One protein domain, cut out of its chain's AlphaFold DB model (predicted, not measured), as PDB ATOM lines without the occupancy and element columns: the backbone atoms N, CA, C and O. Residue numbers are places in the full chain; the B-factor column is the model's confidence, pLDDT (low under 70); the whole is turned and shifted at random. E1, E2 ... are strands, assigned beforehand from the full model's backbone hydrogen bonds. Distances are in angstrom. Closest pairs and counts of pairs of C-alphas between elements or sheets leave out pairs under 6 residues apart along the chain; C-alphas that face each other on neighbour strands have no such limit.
ATOM      1  N   LYS A 470     -20.774   3.135  19.583       84.25
ATOM      2  CA  LYS A 470     -21.438   2.524  20.732       84.25
ATOM      3  C   LYS A 470     -22.788   1.969  20.272       84.25
ATOM      4  O   LYS A 470     -23.672   2.735  19.902       84.25
ATOM      5  N   ARG A 471     -22.930   0.644  20.265       83.94
ATOM      6  CA  ARG A 471     -24.181  -0.042  19.913       83.94
ATOM      7  C   ARG A 471     -25.055  -0.224  21.148       83.94
ATOM      8  O   ARG A 471     -24.539  -0.350  22.260       83.94
ATOM      9  N   LEU A 472     -26.367  -0.226  20.944       80.25
ATOM     10  CA  LEU A 472     -27.328  -0.629  21.959       80.25
ATOM     11  C   LEU A 472     -27.769  -2.066  21.656       80.25
ATOM     12  O   LEU A 472     -28.410  -2.312  20.641       80.25
ATOM     13  N   ASN A 473     -27.408  -3.005  22.530       72.00
ATOM     14  CA  ASN A 473     -27.614  -4.441  22.324       72.00
ATOM     15  C   ASN A 473     -29.021  -4.885  22.753       72.00
ATOM     16  O   ASN A 473     -29.163  -5.731  23.627       72.00
ATOM     17  N   TRP A 474     -30.051  -4.287  22.165       75.06
ATOM     18  CA  TRP A 474     -31.420  -4.787  22.271       75.06
ATOM     19  C   TRP A 474     -31.878  -5.255  20.898       75.06
ATOM     20  O   TRP A 474     -31.495  -4.658  19.893       75.06
ATOM     21  N   THR A 475     -32.734  -6.274  20.845       71.81
ATOM     22  CA  THR A 475     -33.453  -6.583  19.607       71.81
ATOM     23  C   THR A 475     -34.255  -5.348  19.214       71.81
ATOM     24  O   THR A 475     -35.046  -4.822  20.005       71.81
ATOM     25  N   SER A 476     -34.045  -4.855  18.000       80.81
ATOM     26  CA  SER A 476     -34.679  -3.633  17.528       80.81
ATOM     27  C   SER A 476     -34.936  -3.666  16.035       80.81
ATOM     28  O   SER A 476     -34.353  -4.456  15.308       80.81
ATOM     29  N   TYR A 477     -35.818  -2.786  15.584       81.38
ATOM     30  CA  TYR A 477     -35.969  -2.451  14.183       81.38
ATOM     31  C   TYR A 477     -35.714  -0.949  14.011       81.38
ATOM     32  O   TYR A 477     -36.462  -0.145  14.589       81.38
ATOM     33  N   PRO A 478     -34.713  -0.540  13.210       85.19
ATOM     34  CA  PRO A 478     -33.755  -1.378  12.469       85.19
ATOM     35  C   PRO A 478     -32.835  -2.222  13.373       85.19
ATOM     36  O   PRO A 478     -32.662  -1.888  14.544       85.19
ATOM     37  N   ASP A 479     -32.254  -3.290  12.817       73.94
ATOM     38  CA  ASP A 479     -31.487  -4.301  13.569       73.94
ATOM     39  C   ASP A 479     -30.184  -3.754  14.166       73.94
ATOM     40  O   ASP A 479     -29.769  -4.156  15.251       73.94
ATOM     41  N   GLU A 480     -29.536  -2.811  13.477       83.56
ATOM     42  CA  GLU A 480     -28.377  -2.106  14.019       83.56
ATOM     43  C   GLU A 480     -28.795  -0.791  14.673       83.56
ATOM     44  O   GLU A 480     -29.204   0.159  13.998       83.56
ATOM     45  N   LEU A 481     -28.636  -0.730  15.993       88.00
ATOM     46  CA  LEU A 481     -28.984   0.423  16.808       88.00
ATOM     47  C   LEU A 481     -27.734   1.062  17.421       88.00
ATOM     48  O   LEU A 481     -27.005   0.435  18.193       88.00
ATOM     49  N   PHE A 482     -27.496   2.332  17.100       91.38
ATOM     50  CA  PHE A 482     -26.342   3.102  17.557       91.38
ATOM     51  C   PHE A 482     -26.744   4.229  18.505       91.38
ATOM     52  O   PHE A 482     -27.750   4.914  18.311       91.38
ATOM     53  N   LEU A 483     -25.912   4.440  19.523       90.38
ATOM     54  CA  LEU A 483     -25.912   5.634  20.357       90.38
ATOM     55  C   LEU A 483     -24.972   6.642  19.696       90.38
ATOM     56  O   LEU A 483     -23.748   6.525  19.810       90.38
ATOM     57  N   GLY A 484     -25.559   7.581  18.955       90.19
ATOM     58  CA  GLY A 484     -24.837   8.491  18.075       90.19
ATOM     59  C   GLY A 484     -24.690   8.022  16.642       90.19
ATOM     60  O   GLY A 484     -24.968   6.879  16.291       90.19
ATOM     61  N   VAL A 485     -24.197   8.933  15.805       89.12
ATOM     62  CA  VAL A 485     -23.856   8.626  14.415       89.12
ATOM     63  C   VAL A 485     -22.631   7.705  14.391       89.12
ATOM     64  O   VAL A 485     -21.574   8.111  14.885       89.12
ATOM     65  N   PRO A 486     -22.725   6.494  13.812       89.12
ATOM     66  CA  PRO A 486     -21.586   5.593  13.736       89.12
ATOM     67  C   PRO A 486     -20.500   6.116  12.785       89.12
ATOM     68  O   PRO A 486     -20.765   6.708  11.734       89.12
ATOM     69  N   GLY A 487     -19.246   5.857  13.144       84.75
ATOM     70  CA  GLY A 487     -18.116   5.889  12.224       84.75
ATOM     71  C   GLY A 487     -18.179   4.716  11.244       84.75
ATOM     72  O   GLY A 487     -18.786   3.687  11.526       84.75
ATOM     73  N   ILE A 488     -17.546   4.863  10.084       83.81
ATOM     74  CA  ILE A 488     -17.463   3.805   9.074       83.81
ATOM     75  C   ILE A 488     -15.995   3.617   8.723       83.81
ATOM     76  O   ILE A 488     -15.318   4.584   8.373       83.81
ATOM     77  N   THR A 489     -15.512   2.381   8.804       79.44
ATOM     78  CA  THR A 489     -14.152   2.008   8.400       79.44
ATOM     79  C   THR A 489     -14.176   1.028   7.246       79.44
ATOM     80  O   THR A 489     -15.078   0.201   7.152       79.44
ATOM     81  N   GLN A 490     -13.182   1.125   6.362       73.12
ATOM     82  CA  GLN A 490     -13.036   0.231   5.219       73.12
ATOM     83  C   GLN A 490     -12.016  -0.871   5.529       73.12
ATOM     84  O   GLN A 490     -10.878  -0.589   5.902       73.12
ATOM     85  N   HIS A 491     -12.412  -2.122   5.320       61.78
ATOM     86  CA  HIS A 491     -11.546  -3.295   5.332       61.78
ATOM     87  C   HIS A 491     -11.083  -3.573   3.897       61.78
ATOM     88  O   HIS A 491     -11.703  -4.342   3.171       61.78
ATOM     89  N   SER A 492     -10.032  -2.895   3.443       55.75
ATOM     90  CA  SER A 492      -9.425  -3.148   2.131       55.75
ATOM     91  C   SER A 492      -7.931  -3.398   2.300       55.75
ATOM     92  O   SER A 492      -7.233  -2.560   2.863       55.75
ATOM     93  N   GLU A 493      -7.440  -4.525   1.771       44.91
ATOM     94  CA  GLU A 493      -6.002  -4.817   1.625       44.91
ATOM     95  C   GLU A 493      -5.319  -3.871   0.613       44.91
ATOM     96  O   GLU A 493      -4.098  -3.731   0.610       44.91
ATOM     97  N   ASN A 494      -6.102  -3.152  -0.200       43.72
ATOM     98  CA  ASN A 494      -5.622  -2.098  -1.086       43.72
ATOM     99  C   ASN A 494      -5.819  -0.726  -0.419       43.72
ATOM    100  O   ASN A 494      -6.927  -0.181  -0.394       43.72
ATOM    101  N   LEU A 495      -4.726  -0.171   0.109       37.78
ATOM    102  CA  LEU A 495      -4.592   1.171   0.699       37.78
ATOM    103  C   LEU A 495      -4.711   2.300  -0.345       37.78
ATOM    104  O   LEU A 495      -3.851   3.171  -0.451       37.78
ATOM    105  N   SER A 496      -5.774   2.312  -1.141       47.34
ATOM    106  CA  SER A 496      -6.119   3.500  -1.921       47.34
ATOM    107  C   SER A 496      -6.967   4.435  -1.060       47.34
ATOM    108  O   SER A 496      -8.091   4.085  -0.698       47.34
ATOM    109  N   THR A 497      -6.426   5.609  -0.733       47.00
ATOM    110  CA  THR A 497      -7.088   6.713  -0.019       47.00
ATOM    111  C   THR A 497      -8.175   7.344  -0.891       47.00
ATOM    112  O   THR A 497      -8.018   8.455  -1.388       47.00
ATOM    113  N   HIS A 498      -9.268   6.629  -1.138       58.28
ATOM    114  CA  HIS A 498     -10.441   7.231  -1.764       58.28
ATOM    115  C   HIS A 498     -11.229   8.002  -0.700       58.28
ATOM    116  O   HIS A 498     -11.499   7.481   0.387       58.28
ATOM    117  N   HIS A 499     -11.593   9.248  -1.001       67.75
ATOM    118  CA  HIS A 499     -12.463  10.041  -0.140       67.75
ATOM    119  C   HIS A 499     -13.917   9.629  -0.376       67.75
ATOM    120  O   HIS A 499     -14.498   9.911  -1.421       67.75
ATOM    121  N   TYR A 500     -14.522   8.965   0.607       81.56
ATOM    122  CA  TYR A 500     -15.937   8.611   0.552       81.56
ATOM    123  C   TYR A 500     -16.792   9.662   1.248       81.56
ATOM    124  O   TYR A 500     -16.427  10.194   2.300       81.56
ATOM    125  N   LYS A 501     -17.967   9.927   0.678       86.62
ATOM    126  CA  LYS A 501     -18.982  10.795   1.280       86.62
ATOM    127  C   LYS A 501     -20.082   9.942   1.897       86.62
ATOM    128  O   LYS A 501     -20.429   8.884   1.372       86.62
ATOM    129  N   ARG A 502     -20.623  10.414   3.019       89.69
ATOM    130  CA  ARG A 502     -21.667   9.725   3.780       89.69
ATOM    131  C   ARG A 502     -22.974  10.500   3.686       89.69
ATOM    132  O   ARG A 502     -22.954  11.731   3.756       89.69
ATOM    133  N   PHE A 503     -24.085   9.784   3.575       89.56
ATOM    134  CA  PHE A 503     -25.414  10.367   3.413       89.56
ATOM    135  C   PHE A 503     -26.433   9.699   4.342       89.56
ATOM    136  O   PHE A 503     -26.331   8.499   4.591       89.56
ATOM    137  N   PHE A 504     -27.415  10.471   4.813       88.69
ATOM    138  CA  PHE A 504     -28.622   9.996   5.488       88.69
ATOM    139  C   PHE A 504     -29.842  10.253   4.614       88.69
ATOM    140  O   PHE A 504     -30.125  11.404   4.292       88.69
ATOM    141  N   ASN A 505     -30.555   9.193   4.216       84.69
ATOM    142  CA  ASN A 505     -31.720   9.279   3.321       84.69
ATOM    143  C   ASN A 505     -31.468  10.191   2.091       84.69
ATOM    144  O   ASN A 505     -32.339  10.952   1.682       84.69
ATOM    145  N   GLY A 506     -30.248  10.160   1.539       83.31
ATOM    146  CA  GLY A 506     -29.830  10.987   0.400       83.31
ATOM    147  C   GLY A 506     -29.234  12.363   0.733       83.31
ATOM    148  O   GLY A 506     -28.590  12.956  -0.134       83.31
ATOM    149  N   THR A 507     -29.350  12.850   1.970       86.12
ATOM    150  CA  THR A 507     -28.778  14.133   2.418       86.12
ATOM    151  C   THR A 507     -27.363  13.948   2.959       86.12
ATOM    152  O   THR A 507     -27.093  13.014   3.706       86.12
ATOM    153  N   PHE A 508     -26.428  14.828   2.592       86.94
ATOM    154  CA  PHE A 508     -25.044  14.750   3.071       86.94
ATOM    155  C   PHE A 508     -24.975  14.946   4.594       86.94
ATOM    156  O   PHE A 508     -25.531  15.916   5.103       86.94
ATOM    157  N   ILE A 509     -24.280  14.055   5.317       85.94
ATOM    158  CA  ILE A 509     -24.314  14.024   6.797       85.94
ATOM    159  C   ILE A 509     -23.893  15.358   7.431       85.94
ATOM    160  O   ILE A 509     -24.446  15.740   8.464       85.94
ATOM    161  N   ASP A 510     -22.938  16.076   6.837       83.94
ATOM    162  CA  ASP A 510     -22.455  17.342   7.406       83.94
ATOM    163  C   ASP A 510     -23.463  18.492   7.234       83.94
ATOM    164  O   ASP A 510     -23.371  19.484   7.951       83.94
ATOM    165  N   ASN A 511     -24.458  18.332   6.352       87.56
ATOM    166  CA  ASN A 511     -25.551  19.290   6.164       87.56
ATOM    167  C   ASN A 511     -26.750  19.017   7.082       87.56
ATOM    168  O   ASN A 511     -27.636  19.859   7.168       87.56
ATOM    169  N   CYS A 512     -26.815  17.846   7.723       83.00
ATOM    170  CA  CYS A 512     -27.921  17.492   8.607       83.00
ATOM    171  C   CYS A 512     -27.752  18.133   9.988       83.00
ATOM    172  O   CYS A 512     -26.675  18.051  10.605       83.00
ATOM    173  N   ASP A 513     -28.849  18.654  10.527       84.38
ATOM    174  CA  ASP A 513     -28.902  19.079  11.923       84.38
ATOM    175  C   ASP A 513     -28.812  17.880  12.880       84.38
ATOM    176  O   ASP A 513     -29.035  16.723  12.518       84.38
ATOM    177  N   VAL A 514     -28.484  18.140  14.149       81.62
ATOM    178  CA  VAL A 514     -28.309  17.082  15.163       81.62
ATOM    179  C   VAL A 514     -29.567  16.213  15.311       81.62
ATOM    180  O   VAL A 514     -29.444  15.001  15.460       81.62
ATOM    181  N   GLN A 515     -30.762  16.805  15.238       81.75
ATOM    182  CA  GLN A 515     -32.035  16.072  15.324       81.75
ATOM    183  C   GLN A 515     -32.334  15.266  14.055       81.75
ATOM    184  O   GLN A 515     -32.829  14.144  14.136       81.75
ATOM    185  N   GLU A 516     -31.979  15.798  12.886       84.06
ATOM    186  CA  GLU A 516     -32.177  15.124  11.599       84.06
ATOM    187  C   GLU A 516     -31.286  13.896  11.434       84.06
ATOM    188  O   GLU A 516     -31.593  13.035  10.622       84.06
ATOM    189  N   LYS A 517     -30.219  13.773  12.230       86.69
ATOM    190  CA  LYS A 517     -29.341  12.593  12.275       86.69
ATOM    191  C   LYS A 517     -29.920  11.422  13.082       86.69
ATOM    192  O   LYS A 517     -29.276  10.382  13.161       86.69
ATOM    193  N   MET A 518     -31.081  11.584  13.726       90.06
ATOM    194  CA  MET A 518     -31.664  10.597  14.648       90.06
ATOM    195  C   MET A 518     -32.915   9.912  14.074       90.06
ATOM    196  O   MET A 518     -33.633  10.462  13.237       90.06
ATOM    197  N   GLY A 519     -33.216   8.715  14.579       90.06
ATOM    198  CA  GLY A 519     -34.349   7.881  14.166       90.06
ATOM    199  C   GLY A 519     -33.926   6.705  13.285       90.06
ATOM    200  O   GLY A 519     -32.738   6.416  13.145       90.06
ATOM    201  N   ALA A 520     -34.901   5.998  12.713       89.62
ATOM    202  CA  ALA A 520     -34.641   4.915  11.769       89.62
ATOM    203  C   ALA A 520     -34.384   5.490  10.366       89.62
ATOM    204  O   ALA A 520     -35.303   6.033   9.743       89.62
ATOM    205  N   GLN A 521     -33.150   5.375   9.871       88.50
ATOM    206  CA  GLN A 521     -32.702   6.020   8.631       88.50
ATOM    207  C   GLN A 521     -31.795   5.109   7.798       88.50
ATOM    208  O   GLN A 521     -31.148   4.208   8.329       88.50
ATOM    209  N   PHE A 522     -31.725   5.354   6.490       89.38
ATOM    210  CA  PHE A 522     -30.714   4.741   5.633       89.38
ATOM    211  C   PHE A 522     -29.422   5.549   5.690       89.38
ATOM    212  O   PHE A 522     -29.432   6.745   5.398       89.38
ATOM    213  N   ILE A 523     -28.317   4.887   6.029       90.19
ATOM    214  CA  ILE A 523     -26.968   5.419   5.866       90.19
ATOM    215  C   ILE A 523     -26.358   4.869   4.580       90.19
ATOM    216  O   ILE A 523     -26.374   3.656   4.354       90.19
ATOM    217  N   SER A 524     -25.790   5.760   3.770       91.25
ATOM    218  CA  SER A 524     -25.145   5.397   2.510       91.25
ATOM    219  C   SER A 524     -23.724   5.932   2.412       91.25
ATOM    220  O   SER A 524     -23.432   7.048   2.847       91.25
ATOM    221  N   VAL A 525     -22.836   5.139   1.812       90.19
ATOM    222  CA  VAL A 525     -21.450   5.511   1.501       90.19
ATOM    223  C   VAL A 525     -21.292   5.557  -0.006       90.19
ATOM    224  O   VAL A 525     -21.496   4.550  -0.686       90.19
ATOM    225  N   ARG A 526     -20.911   6.725  -0.528       90.75
ATOM    226  CA  ARG A 526     -20.760   6.958  -1.966       90.75
ATOM    227  C   ARG A 526     -19.328   7.336  -2.318       90.75
ATOM    228  O   ARG A 526     -18.639   7.996  -1.532       90.75
ATOM    229  N   ASN A 527     -18.887   6.910  -3.498       87.06
ATOM    230  CA  ASN A 527     -17.598   7.313  -4.058       87.06
ATOM    231  C   ASN A 527     -17.667   8.712  -4.706       87.06
ATOM    232  O   ASN A 527     -18.704   9.377  -4.690       87.06
ATOM    233  N   GLU A 528     -16.553   9.165  -5.282       85.50
ATOM    234  CA  GLU A 528     -16.451  10.474  -5.946       85.50
ATOM    235  C   GLU A 528     -17.383  10.619  -7.159       85.50
ATOM    236  O   GLU A 528     -17.830  11.725  -7.456       85.50
ATOM    237  N   ASN A 529     -17.756   9.505  -7.797       85.00
ATOM    238  CA  ASN A 529     -18.708   9.461  -8.909       85.00
ATOM    239  C   ASN A 529     -20.175   9.416  -8.440       85.00
ATOM    240  O   ASN A 529     -21.066   9.209  -9.260       85.00
ATOM    241  N   ASN A 530     -20.436   9.578  -7.136       87.00
ATOM    242  CA  ASN A 530     -21.757   9.439  -6.517       87.00
ATOM    243  C   ASN A 530     -22.373   8.027  -6.667       87.00
ATOM    244  O   ASN A 530     -23.578   7.856  -6.501       87.00
ATOM    245  N   GLU A 531     -21.552   7.005  -6.935       89.75
ATOM    246  CA  GLU A 531     -21.969   5.601  -6.962       89.75
ATOM    247  C   GLU A 531     -22.021   5.064  -5.522       89.75
ATOM    248  O   GLU A 531     -21.069   5.218  -4.744       89.75
ATOM    249  N   THR A 532     -23.130   4.422  -5.159       90.62
ATOM    250  CA  THR A 532     -23.375   3.925  -3.799       90.62
ATOM    251  C   THR A 532     -22.705   2.576  -3.579       90.62
ATOM    252  O   THR A 532     -23.065   1.580  -4.206       90.62
ATOM    253  N   LEU A 533     -21.740   2.538  -2.663       88.44
ATOM    254  CA  LEU A 533     -20.961   1.350  -2.307       88.44
ATOM    255  C   LEU A 533     -21.542   0.596  -1.101       88.44
ATOM    256  O   LEU A 533     -21.322  -0.601  -0.960       88.44
ATOM    257  N   LEU A 534     -22.268   1.298  -0.229       87.62
ATOM    258  CA  LEU A 534     -22.989   0.747   0.918       87.62
ATOM    259  C   LEU A 534     -24.271   1.547   1.093       87.62
ATOM    260  O   LEU A 534     -24.209   2.772   1.060       87.62
ATOM    261  N   ARG A 535     -25.386   0.868   1.343       88.56
ATOM    262  CA  ARG A 535     -26.627   1.461   1.841       88.56
ATOM    263  C   ARG A 535     -27.214   0.495   2.859       88.56
ATOM    264  O   ARG A 535     -27.426  -0.671   2.536       88.56
ATOM    265  N   LYS A 536     -27.429   0.954   4.091       87.19
ATOM    266  CA  LYS A 536     -27.960   0.127   5.182       87.19
ATOM    267  C   LYS A 536     -28.945   0.921   6.024       87.19
ATOM    268  O   LYS A 536     -28.727   2.102   6.279       87.19
ATOM    269  N   LYS A 537     -30.020   0.278   6.473       87.69
ATOM    270  CA  LYS A 537     -30.956   0.879   7.423       87.69
ATOM    271  C   LYS A 537     -30.429   0.705   8.846       87.69
ATOM    272  O   LYS A 537     -30.180  -0.419   9.268       87.69
ATOM    273  N   ILE A 538     -30.279   1.803   9.577       89.69
ATOM    274  CA  ILE A 538     -29.787   1.817  10.958       89.69
ATOM    275  C   ILE A 538     -30.702   2.667  11.844       89.69
ATOM    276  O   ILE A 538     -31.361   3.601  11.378       89.69
ATOM    277  N   GLY A 539     -30.774   2.329  13.126       91.69
ATOM    278  CA  GLY A 539     -31.394   3.160  14.150       91.69
ATOM    279  C   GLY A 539     -30.342   4.034  14.819       91.69
ATOM    280  O   GLY A 539     -29.325   3.524  15.285       91.69
ATOM    281  N   ILE A 540     -30.582   5.342  14.896       93.19
ATOM    282  CA  ILE A 540     -29.711   6.271  15.624       93.19
ATOM    283  C   ILE A 540     -30.493   6.900  16.771       93.19
ATOM    284  O   ILE A 540     -31.474   7.619  16.563       93.19
ATOM    285  N   LEU A 541     -30.033   6.640  17.990       93.75
ATOM    286  CA  LEU A 541     -30.502   7.274  19.214       93.75
ATOM    287  C   LEU A 541     -29.482   8.313  19.703       93.75
ATOM    288  O   LEU A 541     -28.321   8.288  19.285       93.75
ATOM    289  N   PRO A 542     -29.891   9.235  20.591       91.88
ATOM    290  CA  PRO A 542     -28.972  10.172  21.227       91.88
ATOM    291  C   PRO A 542     -27.756   9.495  21.879       91.88
ATOM    292  O   PRO A 542     -27.859   8.401  22.427       91.88
ATOM    293  N   ASN A 543     -26.602  10.172  21.874       90.56
ATOM    294  CA  ASN A 543     -25.360   9.664  22.488       90.56
ATOM    295  C   ASN A 543     -25.508   9.351  23.985       90.56
ATOM    296  O   ASN A 543     -24.848   8.455  24.513       90.56
ATOM    297  N   ASP A 544     -26.342  10.132  24.665       90.69
ATOM    298  CA  ASP A 544     -26.624  10.040  26.093       90.69
ATOM    299  C   ASP A 544     -27.830   9.141  26.407       90.69
ATOM    300  O   ASP A 544     -28.187   8.989  27.576       90.69
ATOM    301  N   PHE A 545     -28.452   8.545  25.382       91.69
ATOM    302  CA  PHE A 545     -29.602   7.678  25.562       91.69
ATOM    303  C   PHE A 545     -29.211   6.462  26.396       91.69
ATOM    304  O   PHE A 545     -28.289   5.705  26.073       91.69
ATOM    305  N   SER A 546     -29.961   6.266  27.470       86.12
ATOM    306  CA  SER A 546     -29.889   5.081  28.305       86.12
ATOM    307  C   SER A 546     -31.291   4.580  28.593       86.12
ATOM    308  O   SER A 546     -32.244   5.348  28.747       86.12
ATOM    309  N   LEU A 547     -31.397   3.259  28.622       86.44
ATOM    310  CA  LEU A 547     -32.629   2.553  28.878       86.44
ATOM    311  C   LEU A 547     -32.388   1.617  30.048       86.44
ATOM    312  O   LEU A 547     -31.543   0.727  29.980       86.44
ATOM    313  N   GLU A 548     -33.136   1.842  31.116       81.50
ATOM    314  CA  GLU A 548     -33.111   1.027  32.314       81.50
ATOM    315  C   GLU A 548     -34.481   0.399  32.496       81.50
ATOM    316  O   GLU A 548     -35.514   1.067  32.497       81.50
ATOM    317  N   ILE A 549     -34.498  -0.910  32.675       78.88
ATOM    318  CA  ILE A 549     -35.698  -1.606  33.101       78.88
ATOM    319  C   ILE A 549     -35.700  -1.572  34.631       78.88
ATOM    320  O   ILE A 549     -34.666  -1.746  35.279       78.88
ATOM    321  N   LYS A 550     -36.849  -1.285  35.230       78.56
ATOM    322  CA  LYS A 550     -37.027  -1.267  36.673       78.56
ATOM    323  C   LYS A 550     -38.210  -2.137  37.032       78.56
ATOM    324  O   LYS A 550     -39.345  -1.895  36.648       78.56
ATOM    325  N   ASN A 551     -37.943  -3.152  37.824       75.31
ATOM    326  CA  ASN A 551     -38.984  -4.042  38.294       75.31
ATOM    327  C   ASN A 551     -39.963  -3.338  39.240       75.31
ATOM    328  O   ASN A 551     -39.557  -2.503  40.059       75.31
ATOM    329  N   GLY A 552     -41.231  -3.736  39.180       73.12
ATOM    330  CA  GLY A 552     -42.226  -3.346  40.169       73.12
ATOM    331  C   GLY A 552     -42.103  -4.141  41.472       73.12
ATOM    332  O   GLY A 552     -41.174  -4.938  41.662       73.12
ATOM    333  N   GLN A 553     -43.030  -3.906  42.402       69.50
ATOM    334  CA  GLN A 553     -43.118  -4.687  43.639       69.50
ATOM    335  C   GLN A 553     -43.710  -6.076  43.385       69.50
ATOM    336  O   GLN A 553     -43.329  -7.028  44.067       69.50
ATOM    337  N   GLN A 554     -44.621  -6.198  42.415       71.81
ATOM    338  CA  GLN A 554     -45.216  -7.473  42.000       71.81
ATOM    339  C   GLN A 554     -44.660  -7.947  40.651       71.81
ATOM    340  O   GLN A 554     -44.172  -7.165  39.843       71.81
ATOM    341  N   ALA A 555     -44.746  -9.253  40.390       71.62
ATOM    342  CA  ALA A 555     -44.203  -9.855  39.172       71.62
ATOM    343  C   ALA A 555     -44.961  -9.460  37.889       71.62
ATOM    344  O   ALA A 555     -44.456  -9.679  36.799       71.62
ATOM    345  N   ASN A 556     -46.157  -8.884  37.996       79.75
ATOM    346  CA  ASN A 556     -46.974  -8.429  36.871       79.75
ATOM    347  C   ASN A 556     -46.911  -6.907  36.652       79.75
ATOM    348  O   ASN A 556     -47.694  -6.378  35.867       79.75
ATOM    349  N   GLU A 557     -46.013  -6.195  37.333       85.31
ATOM    350  CA  GLU A 557     -45.807  -4.757  37.154       85.31
ATOM    351  C   GLU A 557     -44.322  -4.409  37.052       85.31
ATOM    352  O   GLU A 557     -43.443  -5.086  37.588       85.31
ATOM    353  N   GLY A 558     -44.048  -3.291  36.396       85.56
ATOM    354  CA  GLY A 558     -42.733  -2.678  36.394       85.56
ATOM    355  C   GLY A 558     -42.714  -1.399  35.581       85.56
ATOM    356  O   GLY A 558     -43.756  -0.891  35.167       85.56
ATOM    357  N   SER A 559     -41.533  -0.842  35.382       87.50
ATOM    358  CA  SER A 559     -41.336   0.366  34.609       87.50
ATOM    359  C   SER A 559     -40.107   0.285  33.715       87.50
ATOM    360  O   SER A 559     -39.165  -0.461  33.966       87.50
ATOM    361  N   VAL A 560     -40.132   1.056  32.636       88.19
ATOM    362  CA  VAL A 560     -38.960   1.336  31.807       88.19
ATOM    363  C   VAL A 560     -38.623   2.806  32.004       88.19
ATOM    364  O   VAL A 560     -39.470   3.676  31.794       88.19
ATOM    365  N   ILE A 561     -37.403   3.073  32.453       88.12
ATOM    366  CA  ILE A 561     -36.848   4.406  32.638       88.12
ATOM    367  C   ILE A 561     -35.963   4.699  31.436       88.12
ATOM    368  O   ILE A 561     -35.021   3.970  31.136       88.12
ATOM    369  N   ILE A 562     -36.283   5.780  30.742       91.44
ATOM    370  CA  ILE A 562     -35.547   6.233  29.570       91.44
ATOM    371  C   ILE A 562     -34.931   7.577  29.916       91.44
ATOM    372  O   ILE A 562     -35.663   8.516  30.235       91.44
ATOM    373  N   THR A 563     -33.611   7.677  29.850       90.19
ATOM    374  CA  THR A 563     -32.869   8.885  30.224       90.19
ATOM    375  C   THR A 563     -32.143   9.430  29.003       90.19
ATOM    376  O   THR A 563     -31.368   8.721  28.362       90.19
ATOM    377  N   THR A 564     -32.428  10.687  28.667       89.69
ATOM    378  CA  THR A 564     -31.755  11.462  27.617       89.69
ATOM    379  C   THR A 564     -32.122  12.941  27.764       89.69
ATOM    380  O   THR A 564     -33.232  13.296  28.172       89.69
ATOM    381  N   GLN A 565     -31.185  13.820  27.428       87.12
ATOM    382  CA  GLN A 565     -31.373  15.264  27.330       87.12
ATOM    383  C   GLN A 565     -32.096  15.660  26.033       87.12
ATOM    384  O   GLN A 565     -32.577  16.788  25.918       87.12
ATOM    385  N   HIS A 566     -32.206  14.745  25.063       86.44
ATOM    386  CA  HIS A 566     -32.870  14.991  23.789       86.44
ATOM    387  C   HIS A 566     -34.374  14.669  23.854       86.44
ATOM    388  O   HIS A 566     -34.769  13.614  24.354       86.44
ATOM    389  N   PRO A 567     -35.250  15.543  23.324       85.31
ATOM    390  CA  PRO A 567     -36.686  15.299  23.334       85.31
ATOM    391  C   PRO A 567     -37.041  14.130  22.407       85.31
ATOM    392  O   PRO A 567     -36.906  14.234  21.194       85.31
ATOM    393  N   CYS A 568     -37.537  13.033  22.981       87.62
ATOM    394  CA  CYS A 568     -38.031  11.874  22.237       87.62
ATOM    395  C   CYS A 568     -39.478  11.556  22.641       87.62
ATOM    396  O   CYS A 568     -39.884  11.783  23.786       87.62
ATOM    397  N   LEU A 569     -40.263  11.006  21.713       89.19
ATOM    398  CA  LEU A 569     -41.582  10.440  22.008       89.19
ATOM    399  C   LEU A 569     -41.483   8.930  22.212       89.19
ATOM    400  O   LEU A 569     -40.747   8.252  21.501       89.19
ATOM    401  N   TYR A 570     -42.271   8.417  23.158       91.00
ATOM    402  CA  TYR A 570     -42.281   7.006  23.529       91.00
ATOM    403  C   TYR A 570     -43.702   6.438  23.526       91.00
ATOM    404  O   TYR A 570     -44.616   7.027  24.122       91.00
ATOM    405  N   SER A 571     -43.889   5.275  22.907       88.38
ATOM    406  CA  SER A 571     -45.157   4.534  22.924       88.38
ATOM    407  C   SER A 571     -44.937   3.028  23.019       88.38
ATOM    408  O   SER A 571     -44.004   2.495  22.434       88.38
ATOM    409  N   LEU A 572     -45.814   2.338  23.751       88.88
ATOM    410  CA  LEU A 572     -45.890   0.874  23.764       88.88
ATOM    411  C   LEU A 572     -46.929   0.430  22.730       88.88
ATOM    412  O   LEU A 572     -47.953   1.104  22.579       88.88
ATOM    413  N   LYS A 573     -46.676  -0.668  22.007       81.50
ATOM    414  CA  LYS A 573     -47.634  -1.191  21.009       81.50
ATOM    415  C   LYS A 573     -48.762  -2.010  21.643       81.50
ATOM    416  O   LYS A 573     -49.842  -2.118  21.062       81.50
ATOM    417  N   GLU A 574     -48.515  -2.602  22.804       79.56
ATOM    418  CA  GLU A 574     -49.419  -3.523  23.484       79.56
ATOM    419  C   GLU A 574     -50.628  -2.776  24.065       79.56
ATOM    420  O   GLU A 574     -50.492  -1.895  24.910       79.56
ATOM    421  N   LYS A 575     -51.836  -3.145  23.620       72.38
ATOM    422  CA  LYS A 575     -53.095  -2.515  24.067       72.38
ATOM    423  C   LYS A 575     -53.664  -3.110  25.359       72.38
ATOM    424  O   LYS A 575     -54.579  -2.532  25.930       72.38
ATOM    425  N   THR A 576     -53.162  -4.266  25.784       76.19
ATOM    426  CA  THR A 576     -53.668  -5.047  26.926       76.19
ATOM    427  C   THR A 576     -53.014  -4.678  28.259       76.19
ATOM    428  O   THR A 576     -53.397  -5.221  29.289       76.19
ATOM    429  N   LEU A 577     -52.021  -3.783  28.257       84.62
ATOM    430  CA  LEU A 577     -51.321  -3.340  29.462       84.62
ATOM    431  C   LEU A 577     -51.927  -2.038  29.989       84.62
ATOM    432  O   LEU A 577     -52.176  -1.103  29.224       84.62
ATOM    433  N   GLU A 578     -52.084  -1.936  31.305       85.88
ATOM    434  CA  GLU A 578     -52.334  -0.651  31.954       85.88
ATOM    435  C   GLU A 578     -51.023   0.143  31.973       85.88
ATOM    436  O   GLU A 578     -50.033  -0.320  32.541       85.88
ATOM    437  N   VAL A 579     -50.992   1.327  31.349       89.00
ATOM    438  CA  VAL A 579     -49.762   2.126  31.189       89.00
ATOM    439  C   VAL A 579     -49.881   3.477  31.891       89.00
ATOM    440  O   VAL A 579     -50.725   4.304  31.549       89.00
ATOM    441  N   GLY A 580     -48.970   3.738  32.828       86.69
ATOM    442  CA  GLY A 580     -48.747   5.043  33.450       86.69
ATOM    443  C   GLY A 580     -47.469   5.701  32.924       86.69
ATOM    444  O   GLY A 580     -46.497   5.026  32.603       86.69
ATOM    445  N   ARG A 581     -47.429   7.036  32.841       91.06
ATOM    446  CA  ARG A 581     -46.227   7.779  32.418       91.06
ATOM    447  C   ARG A 581     -45.894   8.871  33.418       91.06
ATOM    448  O   ARG A 581     -46.758   9.671  33.770       91.06
ATOM    449  N   LYS A 582     -44.630   8.942  33.825       89.88
ATOM    450  CA  LYS A 582     -44.100   9.980  34.710       89.88
ATOM    451  C   LYS A 582     -42.898  10.640  34.043       89.88
ATOM    452  O   LYS A 582     -41.910   9.983  33.735       89.88
ATOM    453  N   ARG A 583     -42.990  11.950  33.804       85.62
ATOM    454  CA  ARG A 583     -41.871  12.750  33.286       85.62
ATOM    455  C   ARG A 583     -41.067  13.308  34.455       85.62
ATOM    456  O   ARG A 583     -41.627  13.951  35.341       85.62
ATOM    457  N   LEU A 584     -39.771  13.046  34.445       82.75
ATOM    458  CA  LEU A 584     -38.774  13.564  35.374       82.75
ATOM    459  C   LEU A 584     -37.802  14.467  34.581       82.75
ATOM    460  O   LEU A 584     -37.735  14.369  33.353       82.75
ATOM    461  N   PRO A 585     -37.045  15.370  35.225       80.12
ATOM    462  CA  PRO A 585     -36.019  16.146  34.527       80.12
ATOM    463  C   PRO A 585     -35.004  15.214  33.839       80.12
ATOM    464  O   PRO A 585     -34.337  14.430  34.507       80.12
ATOM    465  N   GLY A 586     -34.930  15.259  32.503       79.62
ATOM    466  CA  GLY A 586     -34.020  14.429  31.696       79.62
ATOM    467  C   GLY A 586     -34.352  12.930  31.632       79.62
ATOM    468  O   GLY A 586     -33.571  12.167  31.070       79.62
ATOM    469  N   SER A 587     -35.483  12.484  32.193       87.81
ATOM    470  CA  SER A 587     -35.891  11.074  32.146       87.81
ATOM    471  C   SER A 587     -37.407  10.888  32.049       87.81
ATOM    472  O   SER A 587     -38.206  11.705  32.503       87.81
ATOM    473  N   THR A 588     -37.835   9.802  31.417       91.00
ATOM    474  CA  THR A 588     -39.241   9.405  31.318       91.00
ATOM    475  C   THR A 588     -39.395   7.991  31.850       91.00
ATOM    476  O   THR A 588     -38.781   7.066  31.331       91.00
ATOM    477  N   GLU A 589     -40.228   7.824  32.873       91.94
ATOM    478  CA  GLU A 589     -40.584   6.522  33.432       91.94
ATOM    479  C   GLU A 589     -41.946   6.089  32.868       91.94
ATOM    480  O   GLU A 589     -42.963   6.767  33.054       91.94
ATOM    481  N   ILE A 590     -41.961   4.965  32.155       91.25
ATOM    482  CA  ILE A 590     -43.162   4.313  31.629       91.25
ATOM    483  C   ILE A 590     -43.467   3.130  32.538       91.25
ATOM    484  O   ILE A 590     -42.782   2.116  32.479       91.25
ATOM    485  N   MET A 591     -44.474   3.270  33.392       90.81
ATOM    486  CA  MET A 591     -44.967   2.215  34.276       90.81
ATOM    487  C   MET A 591     -45.997   1.372  33.531       90.81
ATOM    488  O   MET A 591     -46.832   1.915  32.811       90.81
ATOM    489  N   MET A 592     -45.958   0.059  33.716       89.75
ATOM    490  CA  MET A 592     -46.873  -0.877  33.075       89.75
ATOM    491  C   MET A 592     -47.298  -1.987  34.031       89.75
ATOM    492  O   MET A 592     -46.500  -2.448  34.851       89.75
ATOM    493  N   LYS A 593     -48.552  -2.424  33.904       88.38
ATOM    494  CA  LYS A 593     -49.137  -3.508  34.694       88.38
ATOM    495  C   LYS A 593     -49.959  -4.446  33.810       88.38
ATOM    496  O   LYS A 593     -50.725  -3.990  32.962       88.38
ATOM    497  N   ALA A 594     -49.776  -5.749  34.013       85.00
ATOM    498  CA  ALA A 594     -50.487  -6.812  33.312       85.00
ATOM    499  C   ALA A 594     -51.605  -7.412  34.186       85.00
ATOM    500  O   ALA A 594     -51.404  -7.724  35.365       85.00
ATOM    501  N   GLU A 595     -52.776  -7.618  33.583       73.25
ATOM    502  CA  GLU A 595     -53.946  -8.260  34.190       73.25
ATOM    503  C   GLU A 595     -53.884  -9.789  33.958       73.25
ATOM    504  O   GLU A 595     -54.701 -10.359  33.248       73.25
ATOM    505  N   GLY A 596     -52.844 -10.468  34.471       71.69
ATOM    506  CA  GLY A 596     -52.653 -11.919  34.291       71.69
ATOM    507  C   GLY A 596     -51.192 -12.346  34.124       71.69
ATOM    508  O   GLY A 596     -50.304 -11.802  34.784       71.69
ATOM    509  N   ILE A 597     -50.944 -13.333  33.253       69.62
ATOM    510  CA  ILE A 597     -49.586 -13.736  32.859       69.62
ATOM    511  C   ILE A 597     -48.971 -12.581  32.052       69.62
ATOM    512  O   ILE A 597     -49.516 -12.217  31.007       69.62
ATOM    513  N   PRO A 598     -47.865 -11.970  32.512       75.75
ATOM    514  CA  PRO A 598     -47.215 -10.913  31.753       75.75
ATOM    515  C   PRO A 598     -46.656 -11.469  30.429       75.75
ATOM    516  O   PRO A 598     -46.193 -12.613  30.397       75.75
ATOM    517  N   PRO A 599     -46.669 -10.681  29.337       72.25
ATOM    518  CA  PRO A 599     -46.054 -11.099  28.082       72.25
ATOM    519  C   PRO A 599     -44.544 -11.303  28.270       72.25
ATOM    520  O   PRO A 599     -43.932 -10.673  29.126       72.25
ATOM    521  N   ALA A 600     -43.923 -12.162  27.456       63.44
ATOM    522  CA  ALA A 600     -42.472 -12.371  27.516       63.44
ATOM    523  C   ALA A 600     -41.691 -11.097  27.140       63.44
ATOM    524  O   ALA A 600     -40.685 -10.773  27.766       63.44
ATOM    525  N   SER A 601     -42.196 -10.343  26.162       71.31
ATOM    526  CA  SER A 601     -41.591  -9.111  25.660       71.31
ATOM    527  C   SER A 601     -42.634  -8.022  25.412       71.31
ATOM    528  O   SER A 601     -43.796  -8.313  25.127       71.31
ATOM    529  N   ILE A 602     -42.197  -6.769  25.461       84.12
ATOM    530  CA  ILE A 602     -42.950  -5.559  25.123       84.12
ATOM    531  C   ILE A 602     -42.251  -4.813  23.985       84.12
ATOM    532  O   ILE A 602     -41.027  -4.858  23.865       84.12
ATOM    533  N   SER A 603     -43.014  -4.086  23.174       85.75
ATOM    534  CA  SER A 603     -42.496  -3.346  22.023       85.75
ATOM    535  C   SER A 603     -42.513  -1.843  22.305       85.75
ATOM    536  O   SER A 603     -43.551  -1.183  22.187       85.75
ATOM    537  N   LEU A 604     -41.353  -1.278  22.642       90.75
ATOM    538  CA  LEU A 604     -41.167   0.154  22.867       90.75
ATOM    539  C   LEU A 604     -40.824   0.866  21.553       90.75
ATOM    540  O   LEU A 604     -39.763   0.657  20.976       90.75
ATOM    541  N   GLN A 605     -41.699   1.754  21.094       91.94
ATOM    542  CA  GLN A 605     -41.418   2.663  19.987       91.94
ATOM    543  C   GLN A 605     -40.807   3.962  20.508       91.94
ATOM    544  O   GLN A 605     -41.341   4.580  21.433       91.94
ATOM    545  N   ILE A 606     -39.714   4.383  19.879       93.19
ATOM    546  CA  ILE A 606     -38.953   5.584  20.205       93.19
ATOM    547  C   ILE A 606     -38.869   6.456  18.954       93.19
ATOM    548  O   ILE A 606     -38.320   6.046  17.931       93.19
ATOM    549  N   THR A 607     -39.375   7.682  19.050       92.06
ATOM    550  CA  THR A 607     -39.326   8.677  17.973       92.06
ATOM    551  C   THR A 607     -38.475   9.863  18.431       92.06
ATOM    552  O   THR A 607     -39.003  10.763  19.090       92.06
ATOM    553  N   PRO A 608     -37.161   9.873  18.136       89.25
ATOM    554  CA  PRO A 608     -36.275  10.987  18.487       89.25
ATOM    555  C   PRO A 608     -36.419  12.178  17.526       89.25
ATOM    556  O   PRO A 608     -36.096  13.306  17.877       89.25
ATOM    557  N   ASN A 609     -36.928  11.928  16.318       86.69
ATOM    558  CA  ASN A 609     -37.191  12.929  15.296       86.69
ATOM    559  C   ASN A 609     -38.558  12.648  14.661       86.69
ATOM    560  O   ASN A 609     -38.805  11.537  14.199       86.69
ATOM    561  N   LEU A 610     -39.434  13.654  14.634       84.81
ATOM    562  CA  LEU A 610     -40.789  13.551  14.081       84.81
ATOM    563  C   LEU A 610     -40.818  13.352  12.561       84.81
ATOM    564  O   LEU A 610     -41.818  12.861  12.046       84.81
ATOM    565  N   THR A 611     -39.753  13.736  11.848       82.69
ATOM    566  CA  THR A 611     -39.650  13.548  10.392       82.69
ATOM    567  C   THR A 611     -39.073  12.186  10.009       82.69
ATOM    568  O   THR A 611     -39.177  11.784   8.853       82.69
ATOM    569  N   ALA A 612     -38.492  11.455  10.967       81.94
ATOM    570  CA  ALA A 612     -37.932  10.128  10.754       81.94
ATOM    571  C   ALA A 612     -38.885   9.025  11.236       81.94
ATOM    572  O   ALA A 612     -39.745   9.228  12.095       81.94
ATOM    573  N   ASN A 613     -38.693   7.817  10.708       84.00
ATOM    574  CA  ASN A 613     -39.428   6.649  11.179       84.00
ATOM    575  C   ASN A 613     -39.045   6.307  12.634       84.00
ATOM    576  O   ASN A 613     -37.876   6.463  13.016       84.00
ATOM    577  N   PRO A 614     -39.998   5.806  13.445       89.38
ATOM    578  CA  PRO A 614     -39.718   5.388  14.811       89.38
ATOM    579  C   PRO A 614     -38.800   4.165  14.831       89.38
ATOM    580  O   PRO A 614     -38.908   3.271  13.989       89.38
ATOM    581  N   ILE A 615     -37.942   4.108  15.843       91.12
ATOM    582  CA  ILE A 615     -37.171   2.917  16.193       91.12
ATOM    583  C   ILE A 615     -38.050   2.063  17.102       91.12
ATOM    584  O   ILE A 615     -38.672   2.585  18.026       91.12
ATOM    585  N   VAL A 616     -38.127   0.761  16.851       88.19
ATOM    586  CA  VAL A 616     -38.824  -0.179  17.736       88.19
ATOM    587  C   VAL A 616     -37.777  -0.981  18.483       88.19
ATOM    588  O   VAL A 616     -36.905  -1.550  17.845       88.19
ATOM    589  N   ILE A 617     -37.859  -1.031  19.806       86.56
ATOM    590  CA  ILE A 617     -37.024  -1.881  20.650       86.56
ATOM    591  C   ILE A 617     -37.929  -2.898  21.333       86.56
ATOM    592  O   ILE A 617     -38.934  -2.526  21.943       86.56
ATOM    593  N   TRP A 618     -37.568  -4.173  21.241       77.50
ATOM    594  CA  TRP A 618     -38.212  -5.229  22.008       77.50
ATOM    595  C   TRP A 618     -37.480  -5.399  23.329       77.50
ATOM    596  O   TRP A 618     -36.276  -5.637  23.365       77.50
ATOM    597  N   LEU A 619     -38.217  -5.228  24.418       77.81
ATOM    598  CA  LEU A 619     -37.700  -5.326  25.775       77.81
ATOM    599  C   LEU A 619     -38.368  -6.507  26.472       77.81
ATOM    600  O   LEU A 619     -39.550  -6.753  26.225       77.81
ATOM    601  N   PRO A 620     -37.681  -7.210  27.378       72.56
ATOM    602  CA  PRO A 620     -38.349  -8.151  28.260       72.56
ATOM    603  C   PRO A 620     -39.356  -7.399  29.134       72.56
ATOM    604  O   PRO A 620     -39.118  -6.255  29.544       72.56
ATOM    605  N   PHE A 621     -40.496  -8.022  29.433       78.00
ATOM    606  CA  PHE A 621     -41.438  -7.410  30.368       78.00
ATOM    607  C   PHE A 621     -40.754  -7.239  31.743       78.00
ATOM    608  O   PHE A 621     -40.096  -8.174  32.205       78.00
ATOM    609  N   PRO A 622     -40.904  -6.086  32.431       74.25
ATOM    610  CA  PRO A 622     -40.197  -5.752  33.678       74.25
ATOM    611  C   PRO A 622     -40.677  -6.541  34.916       74.25
ATOM    612  O   PRO A 622     -40.672  -6.029  36.038       74.25
ATOM    613  N   ALA A 623     -41.094  -7.791  34.734       74.69
ATOM    614  CA  ALA A 623     -41.497  -8.702  35.792       74.69
ATOM    615  C   ALA A 623     -40.318  -9.035  36.711       74.69
ATOM    616  O   ALA A 623     -39.156  -9.018  36.312       74.69
ATOM    617  N   ARG A 624     -40.607  -9.369  37.970       72.81
ATOM    618  CA  ARG A 624     -39.611  -9.837  38.941       72.81
ATOM    619  C   ARG A 624     -40.147 -10.987  39.758       72.81
ATOM    620  O   ARG A 624     -41.234 -10.895  40.316       72.81
TER     621      ARG A 624
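What this domain is: This is residues 470 to 624 of the 836 residues of an uncharacterized protein of Salmonella enterica (UniProt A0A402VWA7). Two strand lobes stand end to end: one is a strongly twisted sheet of E1, E4, E3 and E2, and the other is a small loose sandwich, with the sheet of E5, E6, E9 and E8 partly face to face with the sheet of E7, E10 and E11. The lobes meet where residues 519, 520 and 539 come near residues 607 and 615, and residues 489 to 497 stick out from the first lobe. The printed part has 155 residues with eleven named strands, E1 to E11 along the chain, and no named helix; the class is all strand, though the strands hold 77 residues, under half. The first sheet is mixed, and the other two are antiparallel. The whole is loose, with a radius of gyration of the C-alphas of 18.5 A, and only just elongated, spanning 60 by 30 by 23 A.

How they stand to each other: The first sheet runs E1, residues 480 to 490, then E4, residues 532 to 541, then E3, residues 519 to 526, then E2, residues 501 to 504. From edge to edge its strands' lines turn by 160 degrees. E1 bends by 117 degrees at residue 483, and E4 bends by 56 degrees at residue 537. E1 and E4 are parallel, with N 482 and O 539 within hydrogen-bond range at 2.8 A. E2, E3 and E4 form a meander, each strand the antiparallel neighbour of the one before. In it, N 521 and O 538 are 2.9 A apart in the hairpin of E3 and E4, and N 503 and O 524 are 2.9 A apart in the hairpin of E2 and E3. The second sheet runs E5, residues 546 to 551, E6, residues 557 to 563, E9, residues 587 to 593, and E8, residues 578 to 584. N 548 and O 561 are 2.8 A apart in the hairpin of E5 and E6, N 560 and O 590 are 2.9 A apart between E6 and E9, and N 580 and O 591 are 2.8 A apart in the hairpin of E8 and E9. In the third sheet, E10, residues 601 to 607, is the inner strand between the edge strands E7, residues 569 to 572, and E11, residues 615 to 620. N 571 and O 605 are 3.0 A apart between E7 and E10, and N 604 and O 617 are 2.8 A apart in the hairpin of E10 and E11. E7 and E9 are near each other, with 6 pairs of C-alphas within 10 A, while E5 and E11 are only just apart, at 8.5 A. The closest C-alphas of E3 and E11 are those of Ala 520 and Ile 615, 5.5 A apart. Residues 476 to 477 pair antiparallel with residues 616 to 617 of E11.

Where its parts are: E1 begins at C-alpha 480, (-28.377, -2.106, 14.019), and measures 17.8 A from first to last C-alpha. E4 measures 24.3 A and ends at C-alpha 541, (-30.502, 7.274, 19.214); E3 measures 21.1 A and E2 10.5 A. E5 measures 16.3 A, E6 20.0 A, E7 10.6 A, E8 19.9 A, E9 19.9 A and E10 19.5 A. E11 measures 16.4 A and ends at C-alpha 620, (-38.349, -8.151, 28.260).

The domain as a whole: The two C-alphas farthest apart, those of Ser 496 and Glu 595, are 61.1 A apart. The printed part has no cut. The link from E2 to E3, 14 residues, is long. Residues 489 to 497, of which 489 to 490 belong to E1, stand free. The mean pLDDT of the printed part is 82.6; residues 491 to 499, 553, 597 and 600 are under 70.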